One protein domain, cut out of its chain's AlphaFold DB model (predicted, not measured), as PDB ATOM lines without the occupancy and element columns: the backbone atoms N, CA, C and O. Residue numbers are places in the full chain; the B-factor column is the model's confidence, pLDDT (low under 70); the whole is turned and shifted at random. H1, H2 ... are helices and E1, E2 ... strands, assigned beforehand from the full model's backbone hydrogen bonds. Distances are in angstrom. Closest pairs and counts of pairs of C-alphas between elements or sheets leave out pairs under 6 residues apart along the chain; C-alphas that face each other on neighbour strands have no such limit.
ATOM      1  N   GLN A 108      27.643 -37.940 -39.653       96.25
ATOM      2  CA  GLN A 108      29.081 -37.852 -39.896       96.25
ATOM      3  C   GLN A 108      29.392 -36.626 -40.750       96.25
ATOM      4  O   GLN A 108      28.784 -36.417 -41.798       96.25
ATOM      5  N   VAL A 109      30.356 -35.825 -40.303       95.19
ATOM      6  CA  VAL A 109      30.849 -34.656 -41.034       95.19
ATOM      7  C   VAL A 109      32.249 -34.971 -41.526       95.19
ATOM      8  O   VAL A 109      33.181 -35.043 -40.731       95.19
ATOM      9  N   HIS A 110      32.398 -35.153 -42.834       94.94
ATOM     10  CA  HIS A 110      33.702 -35.357 -43.458       94.94
ATOM     11  C   HIS A 110      34.389 -34.020 -43.723       94.94
ATOM     12  O   HIS A 110      33.789 -33.112 -44.299       94.94
ATOM     13  N   TYR A 111      35.669 -33.921 -43.378       93.12
ATOM     14  CA  TYR A 111      36.467 -32.725 -43.620       93.12
ATOM     15  C   TYR A 111      37.871 -33.075 -44.112       93.12
ATOM     16  O   TYR A 111      38.404 -34.162 -43.879       93.12
ATOM     17  N   THR A 112      38.474 -32.121 -44.820       93.50
ATOM     18  CA  THR A 112      39.885 -32.188 -45.202       93.50
ATOM     19  C   THR A 112      40.724 -31.530 -44.110       93.50
ATOM     20  O   THR A 112      40.408 -30.413 -43.674       93.50
ATOM     21  N   THR A 113      41.769 -32.217 -43.659       92.88
ATOM     22  CA  THR A 113      42.720 -31.716 -42.664       92.88
ATOM     23  C   THR A 113      43.691 -30.709 -43.281       92.88
ATOM     24  O   THR A 113      43.812 -30.593 -44.502       92.88
ATOM     25  N   TYR A 114      44.426 -29.981 -42.442       90.44
ATOM     26  CA  TYR A 114      45.413 -28.990 -42.871       90.44
ATOM     27  C   TYR A 114      46.490 -29.552 -43.821       90.44
ATOM     28  O   TYR A 114      46.973 -28.810 -44.678       90.44
ATOM     29  N   ASP A 115      46.830 -30.838 -43.699       89.00
ATOM     30  CA  ASP A 115      47.817 -31.570 -44.501       89.00
ATOM     31  C   ASP A 115      47.192 -32.416 -45.629       89.00
ATOM     32  O   ASP A 115      47.815 -33.357 -46.115       89.00
ATOM     33  N   LEU A 116      45.982 -32.054 -46.081       90.62
ATOM     34  CA  LEU A 116      45.280 -32.648 -47.232       90.62
ATOM     35  C   LEU A 116      44.799 -34.097 -47.035       90.62
ATOM     36  O   LEU A 116      44.490 -34.780 -48.016       90.62
ATOM     37  N   ARG A 117      44.667 -34.568 -45.793       92.38
ATOM     38  CA  ARG A 117      44.046 -35.867 -45.492       92.38
ATOM     39  C   ARG A 117      42.539 -35.719 -45.336       92.38
ATOM     40  O   ARG A 117      42.025 -34.622 -45.134       92.38
ATOM     41  N   ARG A 118      41.818 -36.832 -45.453       93.50
ATOM     42  CA  ARG A 118      40.382 -36.887 -45.162       93.50
ATOM     43  C   ARG A 118      40.158 -37.512 -43.799       93.50
ATOM     44  O   ARG A 118      40.625 -38.617 -43.553       93.50
ATOM     45  N   GLU A 119      39.379 -36.824 -42.983       95.38
ATOM     46  CA  GLU A 119      38.903 -37.293 -41.688       95.38
ATOM     47  C   GLU A 119      37.403 -37.016 -41.551       95.38
ATOM     48  O   GLU A 119      36.759 -36.496 -42.472       95.38
ATOM     49  N   TYR A 120      36.828 -37.426 -40.425       95.62
ATOM     50  CA  TYR A 120      35.433 -37.177 -40.116       95.62
ATOM     51  C   TYR A 120      35.199 -37.058 -38.615       95.62
ATOM     52  O   TYR A 120      35.858 -37.726 -37.824       95.62
ATOM     53  N   ASP A 121      34.190 -36.270 -38.257       95.75
ATOM     54  CA  ASP A 121      33.640 -36.226 -36.906       95.75
ATOM     55  C   ASP A 121      32.264 -36.888 -36.890       95.75
ATOM     56  O   ASP A 121      31.464 -36.712 -37.813       95.75
ATOM     57  N   THR A 122      31.961 -37.617 -35.816       96.44
ATOM     58  CA  THR A 122      30.607 -38.123 -35.560       96.44
ATOM     59  C   THR A 122      29.902 -37.187 -34.590       96.44
ATOM     60  O   THR A 122      30.330 -37.030 -33.448       96.44
ATOM     61  N   ILE A 123      28.808 -36.575 -35.036       95.94
ATOM     62  CA  ILE A 123      27.996 -35.671 -34.224       95.94
ATOM     63  C   ILE A 123      26.815 -36.443 -33.657       95.94
ATOM     64  O   ILE A 123      26.008 -37.013 -34.396       95.94
ATOM     65  N   ASN A 124      26.709 -36.429 -32.333       91.50
ATOM     66  CA  ASN A 124      25.617 -37.038 -31.590       91.50
ATOM     67  C   ASN A 124      24.926 -35.945 -30.763       91.50
ATOM     68  O   ASN A 124      25.524 -35.482 -29.790       91.50
ATOM     69  N   PRO A 125      23.676 -35.556 -31.083       87.94
ATOM     70  CA  PRO A 125      22.949 -34.515 -30.354       87.94
ATOM     71  C   PRO A 125      22.847 -34.745 -28.836       87.94
ATOM     72  O   PRO A 125      22.654 -33.793 -28.085       87.94
ATOM     73  N   ARG A 126      22.971 -35.995 -28.365       82.38
ATOM     74  CA  ARG A 126      22.879 -36.341 -26.938       82.38
ATOM     75  C   ARG A 126      24.181 -36.116 -26.171       82.38
ATOM     76  O   ARG A 126      24.117 -35.726 -25.009       82.38
ATOM     77  N   THR A 127      25.336 -36.375 -26.784       81.69
ATOM     78  CA  THR A 127      26.634 -36.416 -26.077       81.69
ATOM     79  C   THR A 127      27.668 -35.442 -26.635       81.69
ATOM     80  O   THR A 127      28.347 -34.764 -25.869       81.69
ATOM     81  N   HIS A 128      27.762 -35.321 -27.959       83.62
ATOM     82  CA  HIS A 128      28.750 -34.505 -28.667       83.62
ATOM     83  C   HIS A 128      28.070 -33.782 -29.834       83.62
ATOM     84  O   HIS A 128      28.313 -34.068 -31.005       83.62
ATOM     85  N   GLY A 129      27.131 -32.896 -29.491       92.56
ATOM     86  CA  GLY A 129      26.265 -32.202 -30.446       92.56
ATOM     87  C   GLY A 129      26.782 -30.837 -30.897       92.56
ATOM     88  O   GLY A 129      26.100 -30.164 -31.662       92.56
ATOM     89  N   ASP A 130      27.934 -30.386 -30.405       96.31
ATOM     90  CA  ASP A 130      28.444 -29.050 -30.705       96.31
ATOM     91  C   ASP A 130      29.164 -29.043 -32.058       96.31
ATOM     92  O   ASP A 130      30.024 -29.877 -32.336       96.31
ATOM     93  N   VAL A 131      28.801 -28.095 -32.916       97.31
ATOM     94  CA  VAL A 131      29.310 -27.956 -34.284       97.31
ATOM     95  C   VAL A 131      29.766 -26.528 -34.552       97.31
ATOM     96  O   VAL A 131      29.300 -25.578 -33.916       97.31
ATOM     97  N   MET A 132      30.666 -26.370 -35.520       96.12
ATOM     98  CA  MET A 132      31.105 -25.068 -36.020       96.12
ATOM     99  C   MET A 132      30.787 -24.898 -37.506       96.12
ATOM    100  O   MET A 132      30.952 -25.814 -38.314       96.12
ATOM    101  N   VAL A 133      30.362 -23.690 -37.858       94.81
ATOM    102  CA  VAL A 133      30.065 -23.254 -39.225       94.81
ATOM    103  C   VAL A 133      30.835 -21.977 -39.532       94.81
ATOM    104  O   VAL A 133      31.304 -21.287 -38.627       94.81
ATOM    105  N   LEU A 134      30.976 -21.651 -40.811       91.81
ATOM    106  CA  LEU A 134      31.607 -20.403 -41.228       91.81
ATOM    107  C   LEU A 134      30.742 -19.206 -40.827       91.81
ATOM    108  O   LEU A 134      29.521 -19.260 -40.976       91.81
ATOM    109  N   SER A 135      31.360 -18.120 -40.361       88.81
ATOM    110  CA  SER A 135      30.627 -16.877 -40.126       88.81
ATOM    111  C   SER A 135      30.075 -16.325 -41.444       88.81
ATOM    112  O   SER A 135      30.803 -16.210 -42.432       88.81
ATOM    113  N   GLY A 136      28.783 -15.994 -41.450       80.94
ATOM    114  CA  GLY A 136      28.096 -15.352 -42.575       80.94
ATOM    115  C   GLY A 136      28.147 -13.821 -42.539       80.94
ATOM    116  O   GLY A 136      27.546 -13.172 -43.392       80.94
ATOM    117  N   GLU A 137      28.818 -13.227 -41.549       82.94
ATOM    118  CA  GLU A 137      28.917 -11.772 -41.417       82.94
ATOM    119  C   GLU A 137      29.749 -11.159 -42.554       82.94
ATOM    120  O   GLU A 137      30.732 -11.735 -43.011       82.94
ATOM    121  N   ILE A 138      29.387  -9.947 -42.989       80.31
ATOM    122  CA  ILE A 138      30.109  -9.224 -44.055       80.31
ATOM    123  C   ILE A 138      31.542  -8.875 -43.618       80.31
ATOM    124  O   ILE A 138      32.466  -8.898 -44.427       80.31
ATOM    125  N   ALA A 139      31.716  -8.540 -42.339       83.00
ATOM    126  CA  ALA A 139      32.996  -8.216 -41.722       83.00
ATOM    127  C   ALA A 139      33.089  -8.936 -40.364       83.00
ATOM    128  O   ALA A 139      32.835  -8.318 -39.326       83.00
ATOM    129  N   PRO A 140      33.375 -10.250 -40.368       84.31
ATOM    130  CA  PRO A 140      33.348 -11.055 -39.159       84.31
ATOM    131  C   PRO A 140      34.498 -10.669 -38.228       84.31
ATOM    132  O   PRO A 140      35.656 -10.607 -38.634       84.31
ATOM    133  N   SER A 141      34.187 -10.464 -36.948       85.56
ATOM    134  CA  SER A 141      35.216 -10.328 -35.900       85.56
ATOM    135  C   SER A 141      35.835 -11.672 -35.498       85.56
ATOM    136  O   SER A 141      36.914 -11.719 -34.914       85.56
ATOM    137  N   HIS A 142      35.149 -12.770 -35.814       89.12
ATOM    138  CA  HIS A 142      35.565 -14.134 -35.523       89.12
ATOM    139  C   HIS A 142      35.131 -15.053 -36.677       89.12
ATOM    140  O   HIS A 142      34.001 -14.919 -37.153       89.12
ATOM    141  N   PRO A 143      35.986 -15.986 -37.137       90.69
ATOM    142  CA  PRO A 143      35.759 -16.718 -38.384       90.69
ATOM    143  C   PRO A 143      34.572 -17.686 -38.368       90.69
ATOM    144  O   PRO A 143      34.100 -18.079 -39.435       90.69
ATOM    145  N   TYR A 144      34.090 -18.084 -37.191       93.38
ATOM    146  CA  TYR A 144      33.124 -19.172 -37.055       93.38
ATOM    147  C   TYR A 144      31.904 -18.782 -36.232       93.38
ATOM    148  O   TYR A 144      31.988 -17.989 -35.303       93.38
ATOM    149  N   TRP A 145      30.772 -19.399 -36.525       93.62
ATOM    150  CA  TRP A 145      29.654 -19.478 -35.593       93.62
ATOM    151  C   TRP A 145      29.583 -20.890 -35.022       93.62
ATOM    152  O   TRP A 145      30.044 -21.849 -35.647       93.62
ATOM    153  N   TYR A 146      29.006 -21.020 -33.831       96.06
ATOM    154  CA  TYR A 146      28.889 -22.302 -33.146       96.06
ATOM    155  C   TYR A 146      27.433 -22.593 -32.852       96.06
ATOM    156  O   TYR A 146      26.645 -21.688 -32.572       96.06
ATOM    157  N   ALA A 147      27.083 -23.867 -32.893       96.19
ATOM    158  CA  ALA A 147      25.738 -24.299 -32.587       96.19
ATOM    159  C   ALA A 147      25.763 -25.636 -31.859       96.19
ATOM    160  O   ALA A 147      26.620 -26.477 -32.119       96.19
ATOM    161  N   ARG A 148      24.785 -25.844 -30.984       95.25
ATOM    162  CA  ARG A 148      24.486 -27.153 -30.415       95.25
ATOM    163  C   ARG A 148      23.360 -27.791 -31.209       95.25
ATOM    164  O   ARG A 148      22.253 -27.252 -31.245       95.25
ATOM    165  N   VAL A 149      23.628 -28.932 -31.829       94.88
ATOM    166  CA  VAL A 149      22.626 -29.744 -32.520       94.88
ATOM    167  C   VAL A 149      21.697 -30.373 -31.486       94.88
ATOM    168  O   VAL A 149      22.138 -31.049 -30.563       94.88
ATOM    169  N   LEU A 150      20.401 -30.133 -31.657       90.75
ATOM    170  CA  LEU A 150      19.324 -30.667 -30.824       90.75
ATOM    171  C   LEU A 150      18.645 -31.875 -31.467       90.75
ATOM    172  O   LEU A 150      18.119 -32.736 -30.769       90.75
ATOM    173  N   GLU A 171      18.137 -33.513 -45.633       95.12
ATOM    174  CA  GLU A 171      18.653 -33.646 -44.276       95.12
ATOM    175  C   GLU A 171      18.757 -32.257 -43.653       95.12
ATOM    176  O   GLU A 171      19.211 -31.316 -44.308       95.12
ATOM    177  N   VAL A 172      18.319 -32.104 -42.411       95.31
ATOM    178  CA  VAL A 172      18.258 -30.818 -41.717       95.31
ATOM    179  C   VAL A 172      18.656 -31.015 -40.262       95.31
ATOM    180  O   VAL A 172      18.186 -31.935 -39.594       95.31
ATOM    181  N   LEU A 173      19.485 -30.113 -39.745       95.44
ATOM    182  CA  LEU A 173      19.829 -30.053 -38.330       95.44
ATOM    183  C   LEU A 173      18.976 -28.995 -37.654       95.44
ATOM    184  O   LEU A 173      18.903 -27.867 -38.134       95.44
ATOM    185  N   TRP A 174      18.366 -29.327 -36.524       93.69
ATOM    186  CA  TRP A 174      17.788 -28.325 -35.636       93.69
ATOM    187  C   TRP A 174      18.802 -27.980 -34.560       93.69
ATOM    188  O   TRP A 174      19.321 -28.871 -33.886       93.69
ATOM    189  N   VAL A 175      19.111 -26.696 -34.419       93.62
ATOM    190  CA  VAL A 175      20.241 -26.233 -33.618       93.62
ATOM    191  C   VAL A 175      19.851 -25.099 -32.675       93.62
ATOM    192  O   VAL A 175      18.896 -24.360 -32.922       93.62
ATOM    193  N   ARG A 176      20.623 -24.950 -31.598       92.56
ATOM    194  CA  ARG A 176      20.645 -23.775 -30.722       92.56
ATOM    195  C   ARG A 176      21.956 -23.031 -30.933       92.56
ATOM    196  O   ARG A 176      23.022 -23.631 -30.798       92.56
ATOM    197  N   TRP A 177      21.880 -21.747 -31.249       94.19
ATOM    198  CA  TRP A 177      23.047 -20.951 -31.612       94.19
ATOM    199  C   TRP A 177      23.821 -20.450 -30.390       94.19
ATOM    200  O   TRP A 177      23.247 -20.145 -29.339       94.19
ATOM    201  N   LEU A 178      25.141 -20.348 -30.549       93.62
ATOM    202  CA  LEU A 178      26.034 -19.658 -29.630       93.62
ATOM    203  C   LEU A 178      26.661 -18.457 -30.340       93.62
ATOM    204  O   LEU A 178      27.250 -18.594 -31.413       93.62
ATOM    205  N   ALA A 179      26.570 -17.293 -29.707       88.75
ATOM    206  CA  ALA A 179      27.169 -16.059 -30.185       88.75
ATOM    207  C   ALA A 179      28.554 -15.838 -29.566       88.75
ATOM    208  O   ALA A 179      28.823 -16.198 -28.416       88.75
ATOM    209  N   THR A 180      29.436 -15.204 -30.333       87.50
ATOM    210  CA  THR A 180      30.714 -14.698 -29.836       87.50
ATOM    211  C   THR A 180      30.497 -13.441 -28.996       87.50
ATOM    212  O   THR A 180      29.626 -12.607 -29.263       87.50
ATOM    213  N   LEU A 181      31.295 -13.289 -27.942       84.88
ATOM    214  CA  LEU A 181      31.174 -12.149 -27.039       84.88
ATOM    215  C   LEU A 181      31.833 -10.907 -27.657       84.88
ATOM    216  O   LEU A 181      33.058 -10.811 -27.701       84.88
ATOM    217  N   ARG A 182      31.031  -9.912 -28.065       77.62
ATOM    218  CA  ARG A 182      31.506  -8.682 -28.744       77.62
ATOM    219  C   ARG A 182      32.614  -7.923 -28.002       77.62
ATOM    220  O   ARG A 182      33.456  -7.295 -28.632       77.62
ATOM    221  N   ASN A 183      32.614  -7.969 -26.670       82.75
ATOM    222  CA  ASN A 183      33.578  -7.245 -25.832       82.75
ATOM    223  C   ASN A 183      34.776  -8.107 -25.400       82.75
ATOM    224  O   ASN A 183      35.618  -7.649 -24.626       82.75
ATOM    225  N   TYR A 184      34.854  -9.357 -25.861       86.56
ATOM    226  CA  TYR A 184      35.916 -10.279 -25.492       86.56
ATOM    227  C   TYR A 184      36.947 -10.380 -26.613       86.56
ATOM    228  O   TYR A 184      36.669 -10.875 -27.700       86.56
ATOM    229  N   LYS A 185      38.169  -9.930 -26.329       86.12
ATOM    230  CA  LYS A 185      39.296 -10.083 -27.249       86.12
ATOM    231  C   LYS A 185      39.906 -11.476 -27.110       86.12
ATOM    232  O   LYS A 185      40.364 -11.843 -26.024       86.12
ATOM    233  N   SER A 186      39.934 -12.213 -28.213       87.50
ATOM    234  CA  SER A 186      40.461 -13.575 -28.314       87.50
ATOM    235  C   SER A 186      41.360 -13.753 -29.529       87.50
ATOM    236  O   SER A 186      41.456 -12.875 -30.376       87.50
ATOM    237  N   GLY A 187      41.982 -14.920 -29.630       83.06
ATOM    238  CA  GLY A 187      42.850 -15.287 -30.735       83.06
ATOM    239  C   GLY A 187      44.320 -15.193 -30.365       83.06
ATOM    240  O   GLY A 187      44.696 -14.865 -29.234       83.06
ATOM    241  N   ILE A 188      45.153 -15.517 -31.349       77.56
ATOM    242  CA  ILE A 188      46.584 -15.726 -31.149       77.56
ATOM    243  C   ILE A 188      47.286 -14.450 -30.666       77.56
ATOM    244  O   ILE A 188      48.086 -14.503 -29.738       77.56
ATOM    245  N   ASN A 189      46.860 -13.289 -31.174       79.44
ATOM    246  CA  ASN A 189      47.390 -11.972 -30.808       79.44
ATOM    247  C   ASN A 189      47.096 -11.574 -29.353       79.44
ATOM    248  O   ASN A 189      47.773 -10.722 -28.785       79.44
ATOM    249  N   HIS A 190      46.080 -12.182 -28.739       84.88
ATOM    250  CA  HIS A 190      45.690 -11.916 -27.357       84.88
ATOM    251  C   HIS A 190      46.036 -13.061 -26.403       84.88
ATOM    252  O   HIS A 190      45.759 -12.934 -25.210       84.88
ATOM    253  N   ALA A 191      46.607 -14.161 -26.914       86.50
ATOM    254  CA  ALA A 191      46.872 -15.391 -26.170       86.50
ATOM    255  C   ALA A 191      45.652 -15.861 -25.347       86.50
ATOM    256  O   ALA A 191      45.766 -16.252 -24.185       86.50
ATOM    257  N   ARG A 192      44.452 -15.767 -25.937       89.38
ATOM    258  CA  ARG A 192      43.171 -16.071 -25.279       89.38
ATOM    259  C   ARG A 192      42.289 -16.921 -26.181       89.38
ATOM    260  O   ARG A 192      42.073 -16.567 -27.339       89.38
ATOM    261  N   LEU A 193      41.750 -18.010 -25.638       91.06
ATOM    262  CA  LEU A 193      40.788 -18.857 -26.347       91.06
ATOM    263  C   LEU A 193      39.531 -18.057 -26.705       91.06
ATOM    264  O   LEU A 193      39.083 -17.277 -25.865       91.06
ATOM    265  N   PRO A 194      38.934 -18.251 -27.895       92.50
ATOM    266  CA  PRO A 194      37.630 -17.681 -28.210       92.50
ATOM    267  C   PRO A 194      36.599 -18.054 -27.148       92.50
ATOM    268  O   PRO A 194      36.632 -19.159 -26.602       92.50
ATOM    269  N   LYS A 195      35.694 -17.122 -26.850       92.88
ATOM    270  CA  LYS A 195      34.662 -17.295 -25.827       92.88
ATOM    271  C   LYS A 195      33.286 -17.013 -26.413       92.88
ATOM    272  O   LYS A 195      33.096 -16.011 -27.107       92.88
ATOM    273  N   THR A 196      32.342 -17.902 -26.138       94.44
ATOM    274  CA  THR A 196      30.987 -17.883 -26.691       94.44
ATOM    275  C   THR A 196      29.950 -18.104 -25.600       94.44
ATOM    276  O   THR A 196      30.246 -18.649 -24.538       94.44
ATOM    277  N   ALA A 197      28.724 -17.671 -25.855       93.56
ATOM    278  CA  ALA A 197      27.581 -17.880 -24.978       93.56
ATOM    279  C   ALA A 197      26.370 -18.272 -25.821       93.56
ATOM    280  O   ALA A 197      26.273 -17.887 -26.987       93.56
ATOM    281  N   PHE A 198      25.445 -19.038 -25.251       92.44
ATOM    282  CA  PHE A 198      24.194 -19.319 -25.945       92.44
ATOM    283  C   PHE A 198      23.414 -18.025 -26.177       92.44
ATOM    284  O   PHE A 198      23.314 -17.181 -25.287       92.44
ATOM    285  N   VAL A 199      22.821 -17.906 -27.361       90.69
ATOM    286  CA  VAL A 199      21.902 -16.810 -27.673       90.69
ATOM    287  C   VAL A 199      20.689 -16.883 -26.730       90.69
ATOM    288  O   VAL A 199      20.261 -17.971 -26.330       90.69
ATOM    289  N   GLU A 200      20.175 -15.730 -26.305       86.69
ATOM    290  CA  GLU A 200      19.066 -15.643 -25.348       86.69
ATOM    291  C   GLU A 200      17.747 -16.157 -25.935       86.69
ATOM    292  O   GLU A 200      17.409 -15.837 -27.063       86.69
ATOM    293  N   GLU A 201      16.941 -16.888 -25.157       81.44
ATOM    294  CA  GLU A 201      15.653 -17.473 -25.581       81.44
ATOM    295  C   GLU A 201      14.665 -16.442 -26.146       81.44
ATOM    296  O   GLU A 201      13.792 -16.783 -26.942       81.44
ATOM    297  N   SER A 202      14.751 -15.190 -25.690       80.56
ATOM    298  CA  SER A 202      13.925 -14.094 -26.203       80.56
ATOM    299  C   SER A 202      14.289 -13.676 -27.621       80.56
ATOM    300  O   SER A 202      13.458 -13.052 -28.283       80.56
ATOM    301  N   ASP A 203      15.499 -13.994 -28.068       84.94
ATOM    302  CA  ASP A 203      15.936 -13.749 -29.429       84.94
ATOM    303  C   ASP A 203      15.230 -14.739 -30.374       84.94
ATOM    304  O   ASP A 203      15.282 -15.958 -30.152       84.94
ATOM    305  N   PRO A 204      14.542 -14.256 -31.427       82.31
ATOM    306  CA  PRO A 204      13.920 -15.134 -32.410       82.31
ATOM    307  C   PRO A 204      14.925 -16.094 -33.059       82.31
ATOM    308  O   PRO A 204      14.531 -17.193 -33.448       82.31
ATOM    309  N   ASP A 205      16.208 -15.746 -33.118       84.12
ATOM    310  CA  ASP A 205      17.263 -16.526 -33.758       84.12
ATOM    311  C   ASP A 205      18.076 -17.381 -32.785       84.12
ATOM    312  O   ASP A 205      19.068 -17.993 -33.170       84.12
ATOM    313  N   ALA A 206      17.616 -17.541 -31.538       87.44
ATOM    314  CA  ALA A 206      18.245 -18.448 -30.576       87.44
ATOM    315  C   ALA A 206      18.270 -19.913 -31.044       87.44
ATOM    316  O   ALA A 206      19.200 -20.669 -30.748       87.44
ATOM    317  N   PHE A 207      17.241 -20.309 -31.790       89.69
ATOM    318  CA  PHE A 207      17.116 -21.621 -32.413       89.69
ATOM    319  C   PHE A 207      17.060 -21.461 -33.924       89.69
ATOM    320  O   PHE A 207      16.541 -20.469 -34.421       89.69
ATOM    321  N   GLY A 208      17.530 -22.451 -34.669       90.25
ATOM    322  CA  GLY A 208      17.491 -22.398 -36.123       90.25
ATOM    323  C   GLY A 208      17.615 -23.763 -36.767       90.25
ATOM    324  O   GLY A 208      17.746 -24.784 -36.090       90.25
ATOM    325  N   PHE A 209      17.567 -23.760 -38.092       93.19
ATOM    326  CA  PHE A 209      17.849 -24.931 -38.905       93.19
ATOM    327  C   PHE A 209      19.133 -24.718 -39.690       93.19
ATOM    328  O   PHE A 209      19.390 -23.615 -40.176       93.19
ATOM    329  N   LEU A 210      19.920 -25.778 -39.810       93.69
ATOM    330  CA  LEU A 210      21.213 -25.767 -40.468       93.69
ATOM    331  C   LEU A 210      21.286 -26.903 -41.493       93.69
ATOM    332  O   LEU A 210      20.836 -28.020 -41.228       93.69
ATOM    333  N   ASP A 211      21.853 -26.608 -42.662       94.12
ATOM    334  CA  ASP A 211      22.203 -27.630 -43.646       94.12
ATOM    335  C   ASP A 211      23.426 -28.403 -43.124       94.12
ATOM    336  O   ASP A 211      24.449 -27.764 -42.855       94.12
ATOM    337  N   PRO A 212      23.382 -29.744 -42.994       95.12
ATOM    338  CA  PRO A 212      24.561 -30.528 -42.625       95.12
ATOM    339  C   PRO A 212      25.798 -30.214 -43.479       95.12
ATOM    340  O   PRO A 212      26.910 -30.201 -42.960       95.12
ATOM    341  N   GLY A 213      25.617 -29.867 -44.760       93.12
ATOM    342  CA  GLY A 213      26.709 -29.487 -45.661       93.12
ATOM    343  C   GLY A 213      27.389 -28.150 -45.329       93.12
ATOM    344  O   GLY A 213      28.451 -27.859 -45.873       93.12
ATOM    345  N   GLN A 214      26.805 -27.331 -44.447       92.88
ATOM    346  CA  GLN A 214      27.417 -26.095 -43.941       92.88
ATOM    347  C   GLN A 214      28.285 -26.327 -42.697       92.88
ATOM    348  O   GLN A 214      29.033 -25.429 -42.297       92.88
ATOM    349  N   VAL A 215      28.192 -27.505 -42.074       95.62
ATOM    350  CA  VAL A 215      29.008 -27.851 -40.910       95.62
ATOM    351  C   VAL A 215      30.439 -28.095 -41.360       95.62
ATOM    352  O   VAL A 215      30.710 -28.943 -42.205       95.62
ATOM    353  N   ILE A 216      31.368 -27.335 -40.784       94.31
ATOM    354  CA  ILE A 216      32.794 -27.469 -41.090       94.31
ATOM    355  C   ILE A 216      33.381 -28.643 -40.316       94.31
ATOM    356  O   ILE A 216      34.191 -29.393 -40.859       94.31
ATOM    357  N   ARG A 217      33.032 -28.734 -39.028       94.19
ATOM    358  CA  ARG A 217      33.596 -29.690 -38.077       94.19
ATOM    359  C   ARG A 217      32.771 -29.734 -36.781       94.19
ATOM    360  O   ARG A 217      31.988 -28.812 -36.522       94.19
ATOM    361  N   GLY A 218      32.960 -30.764 -35.958       96.12
ATOM    362  CA  GLY A 218      32.555 -30.737 -34.554       96.12
ATOM    363  C   GLY A 218      33.322 -29.659 -33.781       96.12
ATOM    364  O   GLY A 218      34.476 -29.357 -34.081       96.12
ATOM    365  N   ALA A 219      32.674 -29.039 -32.799       95.50
ATOM    366  CA  ALA A 219      33.274 -28.024 -31.944       95.50
ATOM    367  C   ALA A 219      33.460 -28.567 -30.526       95.50
ATOM    368  O   ALA A 219      32.578 -29.217 -29.973       95.50
ATOM    369  N   HIS A 220      34.595 -28.252 -29.906       93.06
ATOM    370  CA  HIS A 220      34.847 -28.604 -28.515       93.06
ATOM    371  C   HIS A 220      34.622 -27.388 -27.622       93.06
ATOM    372  O   HIS A 220      35.439 -26.463 -27.596       93.06
ATOM    373  N   LEU A 221      33.496 -27.372 -26.916       93.44
ATOM    374  CA  LEU A 221      33.133 -26.287 -26.014       93.44
ATOM    375  C   LEU A 221      33.468 -26.668 -24.571       93.44
ATOM    376  O   LEU A 221      32.975 -27.661 -24.042       93.44
ATOM    377  N   ILE A 222      34.293 -25.849 -23.926       92.81
ATOM    378  CA  ILE A 222      34.739 -26.037 -22.547       92.81
ATOM    379  C   ILE A 222      33.988 -25.034 -21.671       92.81
ATOM    380  O   ILE A 222      34.131 -23.830 -21.893       92.81
ATOM    381  N   PRO A 223      33.213 -25.464 -20.663       92.62
ATOM    382  CA  PRO A 223      32.559 -24.541 -19.745       92.62
ATOM    383  C   PRO A 223      33.528 -23.530 -19.125       92.62
ATOM    384  O   PRO A 223      34.569 -23.890 -18.572       92.62
ATOM    385  N   ALA A 224      33.181 -22.244 -19.176       91.69
ATOM    386  CA  ALA A 224      33.934 -21.214 -18.480       91.69
ATOM    387  C   ALA A 224      33.523 -21.199 -17.002       91.69
ATOM    388  O   ALA A 224      32.701 -20.388 -16.584       91.69
ATOM    389  N   PHE A 225      34.113 -22.089 -16.197       89.50
ATOM    390  CA  PHE A 225      33.743 -22.279 -14.785       89.50
ATOM    391  C   PHE A 225      33.704 -20.978 -13.966       89.50
ATOM    392  O   PHE A 225      32.844 -20.817 -13.106       89.50
ATOM    393  N   ALA A 226      34.594 -20.026 -14.264       87.19
ATOM    394  CA  ALA A 226      34.647 -18.722 -13.602       87.19
ATOM    395  C   ALA A 226      33.430 -17.821 -13.890       87.19
ATOM    396  O   ALA A 226      33.110 -16.959 -13.075       87.19
ATOM    397  N   SER A 227      32.761 -18.013 -15.028       86.44
ATOM    398  CA  SER A 227      31.544 -17.283 -15.405       86.44
ATOM    399  C   SER A 227      30.289 -17.864 -14.745       86.44
ATOM    400  O   SER A 227      29.258 -17.203 -14.695       86.44
ATOM    401  N   GLY A 228      30.385 -19.077 -14.191       88.00
ATOM    402  CA  GLY A 228      29.297 -19.738 -13.484       88.00
ATOM    403  C   GLY A 228      28.198 -20.294 -14.393       88.00
ATOM    404  O   GLY A 228      28.308 -20.339 -15.620       88.00
ATOM    405  N   ARG A 229      27.134 -20.762 -13.739       88.69
ATOM    406  CA  ARG A 229      25.906 -21.258 -14.366       88.69
ATOM    407  C   ARG A 229      24.784 -20.262 -14.127       88.69
ATOM    408  O   ARG A 229      24.763 -19.588 -13.094       88.69
ATOM    409  N   GLY A 230      23.837 -20.210 -15.047       79.94
ATOM    410  CA  GLY A 230      22.685 -19.348 -14.900       79.94
ATOM    411  C   GLY A 230      21.631 -19.556 -15.974       79.94
ATOM    412  O   GLY A 230      21.499 -20.619 -16.588       79.94
ATOM    413  N   VAL A 231      20.776 -18.547 -16.090       75.56
ATOM    414  CA  VAL A 231      19.497 -18.612 -16.805       75.56
ATOM    415  C   VAL A 231      19.349 -17.477 -17.807       75.56
ATOM    416  O   VAL A 231      18.240 -17.233 -18.283       75.56
ATOM    417  N   ASN A 232      20.443 -16.770 -18.114       75.31
ATOM    418  CA  ASN A 232      20.397 -15.648 -19.048       75.31
ATOM    419  C   ASN A 232      20.005 -16.135 -20.444       75.31
ATOM    420  O   ASN A 232      19.153 -15.536 -21.093       75.31
ATOM    421  N   SER A 233      20.548 -17.279 -20.874       73.50
ATOM    422  CA  SER A 233      20.211 -17.820 -22.189       73.50
ATOM    423  C   SER A 233      18.878 -18.577 -22.234       73.50
ATOM    424  O   SER A 233      18.150 -18.469 -23.214       73.50
ATOM    425  N   LEU A 234      18.529 -19.349 -21.206       76.00
ATOM    426  CA  LEU A 234      17.263 -20.088 -21.142       76.00
ATOM    427  C   LEU A 234      16.709 -20.049 -19.729       76.00
ATOM    428  O   LEU A 234      17.443 -20.236 -18.755       76.00
ATOM    429  N   ARG A 235      15.381 -19.963 -19.621       73.06
ATOM    430  CA  ARG A 235      14.691 -20.041 -18.327       73.06
ATOM    431  C   ARG A 235      15.104 -21.280 -17.534       73.06
ATOM    432  O   ARG A 235      15.311 -22.364 -18.086       73.06
ATOM    433  N   TYR A 236      15.145 -21.130 -16.213       74.56
ATOM    434  CA  TYR A 236      15.381 -22.246 -15.304       74.56
ATOM    435  C   TYR A 236      14.343 -23.361 -15.503       74.56
ATOM    436  O   TYR A 236      13.133 -23.106 -15.510       74.56
ATOM    437  N   GLY A 237      14.804 -24.605 -15.615       69.38
ATOM    438  CA  GLY A 237      13.959 -25.795 -15.674       69.38
ATOM    439  C   GLY A 237      14.344 -26.783 -16.772       69.38
ATOM    440  O   GLY A 237      15.275 -26.575 -17.540       69.38
ATOM    441  N   LYS A 238      13.599 -27.885 -16.869       71.88
ATOM    442  CA  LYS A 238      13.836 -28.884 -17.919       71.88
ATOM    443  C   LYS A 238      13.543 -28.285 -19.295       71.88
ATOM    444  O   LYS A 238      12.443 -27.776 -19.514       71.88
ATOM    445  N   SER A 239      14.504 -28.393 -20.207       73.50
ATOM    446  CA  SER A 239      14.398 -27.943 -21.595       73.50
ATOM    447  C   SER A 239      14.837 -29.056 -22.541       73.50
ATOM    448  O   SER A 239      15.738 -29.817 -22.207       73.50
ATOM    449  N   LEU A 240      14.226 -29.128 -23.729       71.25
ATOM    450  CA  LEU A 240      14.676 -30.014 -24.813       71.25
ATOM    451  C   LEU A 240      16.081 -29.633 -25.308       71.25
ATOM    452  O   LEU A 240      16.792 -30.458 -25.859       71.25
ATOM    453  N   ALA A 241      16.487 -28.384 -25.070       75.38
ATOM    454  CA  ALA A 241      17.789 -27.858 -25.451       75.38
ATOM    455  C   ALA A 241      18.899 -28.098 -24.409       75.38
ATOM    456  O   ALA A 241      19.995 -27.553 -24.560       75.38
ATOM    457  N   ARG A 242      18.606 -28.856 -23.341       77.69
ATOM    458  CA  ARG A 242      19.557 -29.221 -22.285       77.69
ATOM    459  C   ARG A 242      19.803 -30.730 -22.287       77.69
ATOM    460  O   ARG A 242      18.828 -31.483 -22.220       77.69
ATOM    461  N   PRO A 243      21.068 -31.181 -22.319       69.31
ATOM    462  CA  PRO A 243      21.375 -32.590 -22.122       69.31
ATOM    463  C   PRO A 243      21.076 -33.015 -20.674       69.31
ATOM    464  O   PRO A 243      21.009 -32.187 -19.764       69.31
ATOM    465  N   GLY A 244      20.860 -34.315 -20.458       66.81
ATOM    466  CA  GLY A 244      20.935 -34.935 -19.125       66.81
ATOM    467  C   GLY A 244      19.922 -34.465 -18.070       66.81
ATOM    468  O   GLY A 244      20.083 -34.769 -16.893       66.81
ATOM    469  N   GLY A 245      18.874 -33.724 -18.444       67.06
ATOM    470  CA  GLY A 245      17.870 -33.239 -17.490       67.06
ATOM    471  C   GLY A 245      18.327 -32.071 -16.610       67.06
ATOM    472  O   GLY A 245      17.670 -31.798 -15.599       67.06
ATOM    473  N   GLU A 246      19.400 -31.379 -17.004       78.19
ATOM    474  CA  GLU A 246      19.899 -30.172 -16.344       78.19
ATOM    475  C   GLU A 246      18.839 -29.054 -16.276       78.19
ATOM    476  O   GLU A 246      17.891 -28.993 -17.073       78.19
ATOM    477  N   LEU A 247      18.983 -28.167 -15.286       79.62
ATOM    478  CA  LEU A 247      18.003 -27.116 -14.982       79.62
ATOM    479  C   LEU A 247      18.472 -25.705 -15.359       79.62
ATOM    480  O   LEU A 247      17.635 -24.811 -15.487       79.62
ATOM    481  N   ASP A 248      19.769 -25.509 -15.560       82.00
ATOM    482  CA  ASP A 248      20.423 -24.262 -15.957       82.00
ATOM    483  C   ASP A 248      21.567 -24.562 -16.939       82.00
ATOM    484  O   ASP A 248      21.929 -25.724 -17.126       82.00
ATOM    485  N   ASP A 249      22.099 -23.531 -17.597       86.94
ATOM    486  CA  ASP A 249      23.206 -23.662 -18.552       86.94
ATOM    487  C   ASP A 249      24.473 -23.003 -17.991       86.94
ATOM    488  O   ASP A 249      24.406 -22.096 -17.156       86.94
ATOM    489  N   TRP A 250      25.643 -23.418 -18.476       89.69
ATOM    490  CA  TRP A 250      26.848 -22.601 -18.331       89.69
ATOM    491  C   TRP A 250      26.668 -21.292 -19.097       89.69
ATOM    492  O   TRP A 250      26.257 -21.304 -20.260       89.69
ATOM    493  N   GLU A 251      26.982 -20.176 -18.443       88.94
ATOM    494  CA  GLU A 251      26.778 -18.841 -19.018       88.94
ATOM    495  C   GLU A 251      27.686 -18.604 -20.228       88.94
ATOM    496  O   GLU A 251      27.276 -18.029 -21.233       88.94
ATOM    497  N   GLU A 252      28.920 -19.102 -20.163       92.75
ATOM    498  CA  GLU A 252      29.915 -18.915 -21.211       92.75
ATOM    499  C   GLU A 252      30.744 -20.191 -21.401       92.75
ATOM    500  O   GLU A 252      30.950 -20.975 -20.471       92.75
ATOM    501  N   HIS A 253      31.257 -20.376 -22.613       94.00
ATOM    502  CA  HIS A 253      32.099 -21.495 -23.013       94.00
ATOM    503  C   HIS A 253      33.351 -20.962 -23.708       94.00
ATOM    504  O   HIS A 253      33.293 -20.013 -24.488       94.00
ATOM    505  N   TYR A 254      34.495 -21.576 -23.436       94.69
ATOM    506  CA  TYR A 254      35.692 -21.424 -24.248       94.69
ATOM    507  C   TYR A 254      35.644 -22.396 -25.418       94.69
ATOM    508  O   TYR A 254      35.242 -23.548 -25.269       94.69
ATOM    509  N   VAL A 255      36.113 -21.950 -26.574       94.88
ATOM    510  CA  VAL A 255      36.318 -22.821 -27.726       94.88
ATOM    511  C   VAL A 255      37.688 -23.481 -27.591       94.88
ATOM    512  O   VAL A 255      38.718 -22.805 -27.588       94.88
ATOM    513  N   GLY A 256      37.704 -24.806 -27.472       92.88
ATOM    514  CA  GLY A 256      38.913 -25.619 -27.392       92.88
ATOM    515  C   GLY A 256      39.623 -25.705 -28.740       92.88
ATOM    516  O   GLY A 256      39.431 -26.658 -29.486       92.88
ATOM    517  N   ILE A 257      40.468 -24.721 -29.055       91.94
ATOM    518  CA  ILE A 257      41.216 -24.703 -30.325       91.94
ATOM    519  C   ILE A 257      42.401 -25.682 -30.346       91.94
ATOM    520  O   ILE A 257      42.949 -25.932 -31.408       91.94
ATOM    521  N   PHE A 258      42.806 -26.232 -29.198       90.69
ATOM    522  CA  PHE A 258      43.975 -27.117 -29.058       90.69
ATOM    523  C   PHE A 258      43.617 -28.601 -28.906       90.69
ATOM    524  O   PHE A 258      44.437 -29.383 -28.438       90.69
ATOM    525  N   VAL A 259      42.390 -28.988 -29.256       89.38
ATOM    526  CA  VAL A 259      41.934 -30.389 -29.157       89.38
ATOM    527  C   VAL A 259      42.751 -31.300 -30.066       89.38
ATOM    528  O   VAL A 259      43.096 -32.411 -29.682       89.38
ATOM    529  N   ASP A 260      43.109 -30.795 -31.243       92.38
ATOM    530  CA  ASP A 260      44.044 -31.429 -32.158       92.38
ATOM    531  C   ASP A 260      44.724 -30.378 -33.048       92.38
ATOM    532  O   ASP A 260      44.375 -29.190 -33.053       92.38
ATOM    533  N   ARG A 261      45.727 -30.827 -33.810       90.50
ATOM    534  CA  ARG A 261      46.521 -29.966 -34.692       90.50
ATOM    535  C   ARG A 261      45.681 -29.342 -35.803       90.50
ATOM    536  O   ARG A 261      45.906 -28.182 -36.136       90.50
ATOM    537  N   ASP A 262      44.730 -30.077 -36.373       92.25
ATOM    538  CA  ASP A 262      43.879 -29.554 -37.441       92.25
ATOM    539  C   ASP A 262      42.952 -28.450 -36.923       92.25
ATOM    540  O   ASP A 262      42.856 -27.390 -37.543       92.25
ATOM    541  N   MET A 263      42.344 -28.655 -35.753       91.56
ATOM    542  CA  MET A 263      41.496 -27.678 -35.084       91.56
ATOM    543  C   MET A 263      42.280 -26.405 -34.789       91.56
ATOM    544  O   MET A 263      41.794 -25.325 -35.106       91.56
ATOM    545  N   PHE A 264      43.512 -26.508 -34.279       91.31
ATOM    546  CA  PHE A 264      44.362 -25.336 -34.055       91.31
ATOM    547  C   PHE A 264      44.636 -24.593 -35.360       91.31
ATOM    548  O   PHE A 264      44.428 -23.380 -35.444       91.31
ATOM    549  N   ILE A 265      45.034 -25.329 -36.404       91.31
ATOM    550  CA  ILE A 265      45.341 -24.726 -37.695       91.31
ATOM    551  C   ILE A 265      44.110 -24.053 -38.303       91.31
ATOM    552  O   ILE A 265      44.297 -23.053 -38.971       91.31
ATOM    553  N   ARG A 266      42.867 -24.463 -38.015       90.44
ATOM    554  CA  ARG A 266      41.653 -23.753 -38.484       90.44
ATOM    555  C   ARG A 266      41.508 -22.332 -37.944       90.44
ATOM    556  O   ARG A 266      40.788 -21.537 -38.542       90.44
ATOM    557  N   TYR A 267      42.161 -21.994 -36.837       89.62
ATOM    558  CA  TYR A 267      42.211 -20.623 -36.307       89.62
ATOM    559  C   TYR A 267      43.474 -19.882 -36.764       89.62
ATOM    560  O   TYR A 267      43.731 -18.758 -36.338       89.62
ATOM    561  N   THR A 268      44.243 -20.502 -37.660       83.00
ATOM    562  CA  THR A 268      45.398 -19.926 -38.340       83.00
ATOM    563  C   THR A 268      45.162 -19.981 -39.851       83.00
ATOM    564  O   THR A 268      44.566 -20.899 -40.397       83.00
ATOM    565  N   HIS A 269      45.620 -19.001 -40.606       77.75
ATOM    566  CA  HIS A 269      45.384 -18.973 -42.053       77.75
ATOM    567  C   HIS A 269      46.302 -19.939 -42.844       77.75
ATOM    568  O   HIS A 269      46.312 -19.905 -44.072       77.75
ATOM    569  N   PHE A 270      47.075 -20.803 -42.168       79.69
ATOM    570  CA  PHE A 270      48.127 -21.644 -42.761       79.69
ATOM    571  C   PHE A 270      47.666 -23.040 -43.225       79.69
ATOM    572  O   PHE A 270      48.457 -23.790 -43.796       79.69
ATOM    573  N   GLY A 271      46.405 -23.422 -43.002       83.62
ATOM    574  CA  GLY A 271      45.905 -24.755 -43.359       83.62
ATOM    575  C   GLY A 271      45.709 -24.955 -44.862       83.62
ATOM    576  O   GLY A 271      44.664 -24.594 -45.407       83.62
ATOM    577  N   VAL A 272      46.686 -25.557 -45.548       85.31
ATOM    578  CA  VAL A 272      46.655 -25.783 -47.010       85.31
ATOM    579  C   VAL A 272      45.447 -26.621 -47.434       85.31
ATOM    580  O   VAL A 272      44.797 -26.295 -48.430       85.31
ATOM    581  N   GLY A 273      45.101 -27.653 -46.663       84.38
ATOM    582  CA  GLY A 273      43.935 -28.489 -46.950       84.38
ATOM    583  C   GLY A 273      42.585 -27.914 -46.523       84.38
ATOM    584  O   GLY A 273      41.548 -28.464 -46.889       84.38
ATOM    585  N   HIS A 274      42.554 -26.773 -45.830       88.50
ATOM    586  CA  HIS A 274      41.302 -26.056 -45.572       88.50
ATOM    587  C   HIS A 274      40.834 -25.313 -46.830       88.50
ATOM    588  O   HIS A 274      41.613 -25.044 -47.743       88.50
ATOM    589  N   SER A 275      39.547 -24.973 -46.920       86.81
ATOM    590  CA  SER A 275      39.050 -24.254 -48.098       86.81
ATOM    591  C   SER A 275      39.659 -22.846 -48.181       86.81
ATOM    592  O   SER A 275      39.929 -22.198 -47.166       86.81
ATOM    593  N   ALA A 276      39.855 -22.334 -49.400       86.19
ATOM    594  CA  ALA A 276      40.399 -20.990 -49.600       86.19
ATOM    595  C   ALA A 276      39.523 -19.899 -48.956       86.19
ATOM    596  O   ALA A 276      40.045 -18.905 -48.458       86.19
ATOM    597  N   MET A 277      38.203 -20.109 -48.927       85.19
ATOM    598  CA  MET A 277      37.259 -19.210 -48.264       85.19
ATOM    599  C   MET A 277      37.461 -19.197 -46.745       85.19
ATOM    600  O   MET A 277      37.533 -18.119 -46.164       85.19
ATOM    601  N   VAL A 278      37.616 -20.371 -46.118       85.94
ATOM    602  CA  VAL A 278      37.902 -20.478 -44.677       85.94
ATOM    603  C   VAL A 278      39.202 -19.753 -44.345       85.94
ATOM    604  O   VAL A 278      39.209 -18.886 -43.477       85.94
ATOM    605  N   ARG A 279      40.281 -20.024 -45.088       86.81
ATOM    606  CA  ARG A 279      41.565 -19.334 -44.881       86.81
ATOM    607  C   ARG A 279      41.453 -17.819 -45.022       86.81
ATOM    608  O   ARG A 279      42.049 -17.105 -44.226       86.81
ATOM    609  N   LYS A 280      40.704 -17.336 -46.021       86.94
ATOM    610  CA  LYS A 280      40.497 -15.900 -46.237       86.94
ATOM    611  C   LYS A 280      39.787 -15.258 -45.047       86.94
ATOM    612  O   LYS A 280      40.269 -14.260 -44.539       86.94
ATOM    613  N   ILE A 281      38.690 -15.846 -44.575       86.69
ATOM    614  CA  ILE A 281      37.946 -15.303 -43.430       86.69
ATOM    615  C   ILE A 281      38.811 -15.315 -42.166       86.69
ATOM    616  O   ILE A 281      38.860 -14.324 -41.451       86.69
ATOM    617  N   VAL A 282      39.549 -16.400 -41.914       87.69
ATOM    618  CA  VAL A 282      40.481 -16.480 -40.777       87.69
ATOM    619  C   VAL A 282      41.581 -15.418 -40.879       87.69
ATOM    620  O   VAL A 282      41.935 -14.815 -39.869       87.69
ATOM    621  N   TRP A 283      42.101 -15.167 -42.084       85.50
ATOM    622  CA  TRP A 283      43.053 -14.085 -42.336       85.50
ATOM    623  C   TRP A 283      42.438 -12.711 -42.047       85.50
ATOM    624  O   TRP A 283      43.044 -11.925 -41.329       85.50
ATOM    625  N   ASP A 284      41.229 -12.445 -42.546       85.06
ATOM    626  CA  ASP A 284      40.527 -11.168 -42.368       85.06
ATOM    627  C   ASP A 284      40.167 -10.903 -40.888       85.06
ATOM    628  O   ASP A 284      40.171  -9.754 -40.448       85.06
ATOM    629  N   CYS A 285      39.904 -11.955 -40.101       83.69
ATOM    630  CA  CYS A 285      39.686 -11.857 -38.652       83.69
ATOM    631  C   CYS A 285      40.985 -11.707 -37.841       83.69
ATOM    632  O   CYS A 285      40.940 -11.297 -36.679       83.69
ATOM    633  N   SER A 286      42.141 -12.071 -38.402       76.12
ATOM    634  CA  SER A 286      43.426 -11.891 -37.732       76.12
ATOM    635  C   SER A 286      43.822 -10.421 -37.815       76.12
ATOM    636  O   SER A 286      44.099  -9.918 -38.902       76.12
ATOM    637  N   GLU A 287      43.934  -9.726 -36.675       65.12
ATOM    638  CA  GLU A 287      44.660  -8.449 -36.658       65.12
ATOM    639  C   GLU A 287      46.062  -8.730 -37.232       65.12
ATOM    640  O   GLU A 287      46.750  -9.662 -36.802       65.12
ATOM    641  N   SER A 288      46.434  -8.022 -38.294       52.16
ATOM    642  CA  SER A 288      47.608  -8.304 -39.113       52.16
ATOM    643  C   SER A 288      48.902  -8.147 -38.313       52.16
ATOM    644  O   SER A 288      49.437  -7.048 -38.179       52.16
ATOM    645  N   VAL A 289      49.447  -9.256 -37.812       46.22
ATOM    646  CA  VAL A 289      50.810  -9.300 -37.273       46.22
ATOM    647  C   VAL A 289      51.620 -10.291 -38.111       46.22
ATOM    648  O   VAL A 289      51.310 -11.484 -38.107       46.22
TER     649      VAL A 289
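AT A GLANCE: This is residues 108 to 150 and 171 to 289 of the 360 residues of an uncharacterized protein of Suillus luteus UH-Slu-Lm8-n1 (UniProt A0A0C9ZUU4). Strands E3, E4, E5, E6, E10 and E9 of one strongly twisted sheet curve into a small, loosely formed barrel, closed where E8, the neighbour of E3, runs on into E9; E7 is a side branch beside E5. The hairpin E1 and E2 covers the E8 side, while H1 and H2 lie at one end of the longest axis and the long link 224 to 252 at the other. Look for 162 printed residues with ten named strands, E1 to E10, then two named helices; both sheets are antiparallel, the larger one branched. The class is mixed, helices and strands, with 67 residues in named elements, under half of the printed part. The whole is compact, with a radius of gyration of the C-alphas of 15.6 A and spans of 45 by 35 by 28 A.

HOW THE PARTS SIT: Start at E5, residues 171 to 180, which bends by 57 degrees at residue 176. On one side find E4, residues 144 to 150, antiparallel, with N 148 and O 176 2.8 A apart. On the other side are E6, residues 195 to 198, with N 179 and O 197 at 2.8 A, and E7, residues 207 to 210, with N 175 and O 208 at 2.9 A, both antiparallel to E5. E3, residues 130 to 134, forms a hairpin with E4, N 131 and O 147 at 2.8 A; on its other side is E8, residues 215 to 218, antiparallel, N 216 and O 132 at 2.9 A. E8 runs on into E9, residues 221 to 223, at 48 degrees. E9 forms a hairpin with E10, residues 253 to 255, N 222 and O 254 at 2.8 A; E10 is antiparallel to E6, N 196 and O 253 at 2.8 A. The hairpin of E1, residues 108 to 112, and E2, residues 118 to 123, has N 109 and O 121 at 2.9 A; it makes a sandwich, two sheets face to face, with the branched sheet, the facing parts 11.0 A centre to centre. H2, residues 276 to 285, only grazes the branched sheet; its closest C-alphas to E3 are Leu 134 and Val 278, 7.2 A. H1, residues 261 to 266, only just touches H2, with 3 pairs of C-alphas within 8 A, the closest Arg 266 and Val 282 at 7.7 A, about perpendicular at 74 degrees. In H1 and H2 every O i to N i+4 pair is within hydrogen-bond range.

IN THESE COORDINATES: Find C-alpha 171 at (18.653, -33.646, -44.276); from there E5 runs 26.7 A. E4 measures 19.0 A and E2 16.6 A. H2 runs 14.3 A to C-alpha 285 at (39.686, -11.857, -38.652).

THE WHOLE: Residues 151 to 170 are not printed; C-alphas 150 and 171 are 13.8 A apart. The links E5 to E6 and E9 to E10 are long. Residues 237, 243 to 245 and 287 to 289 have pLDDT under 70.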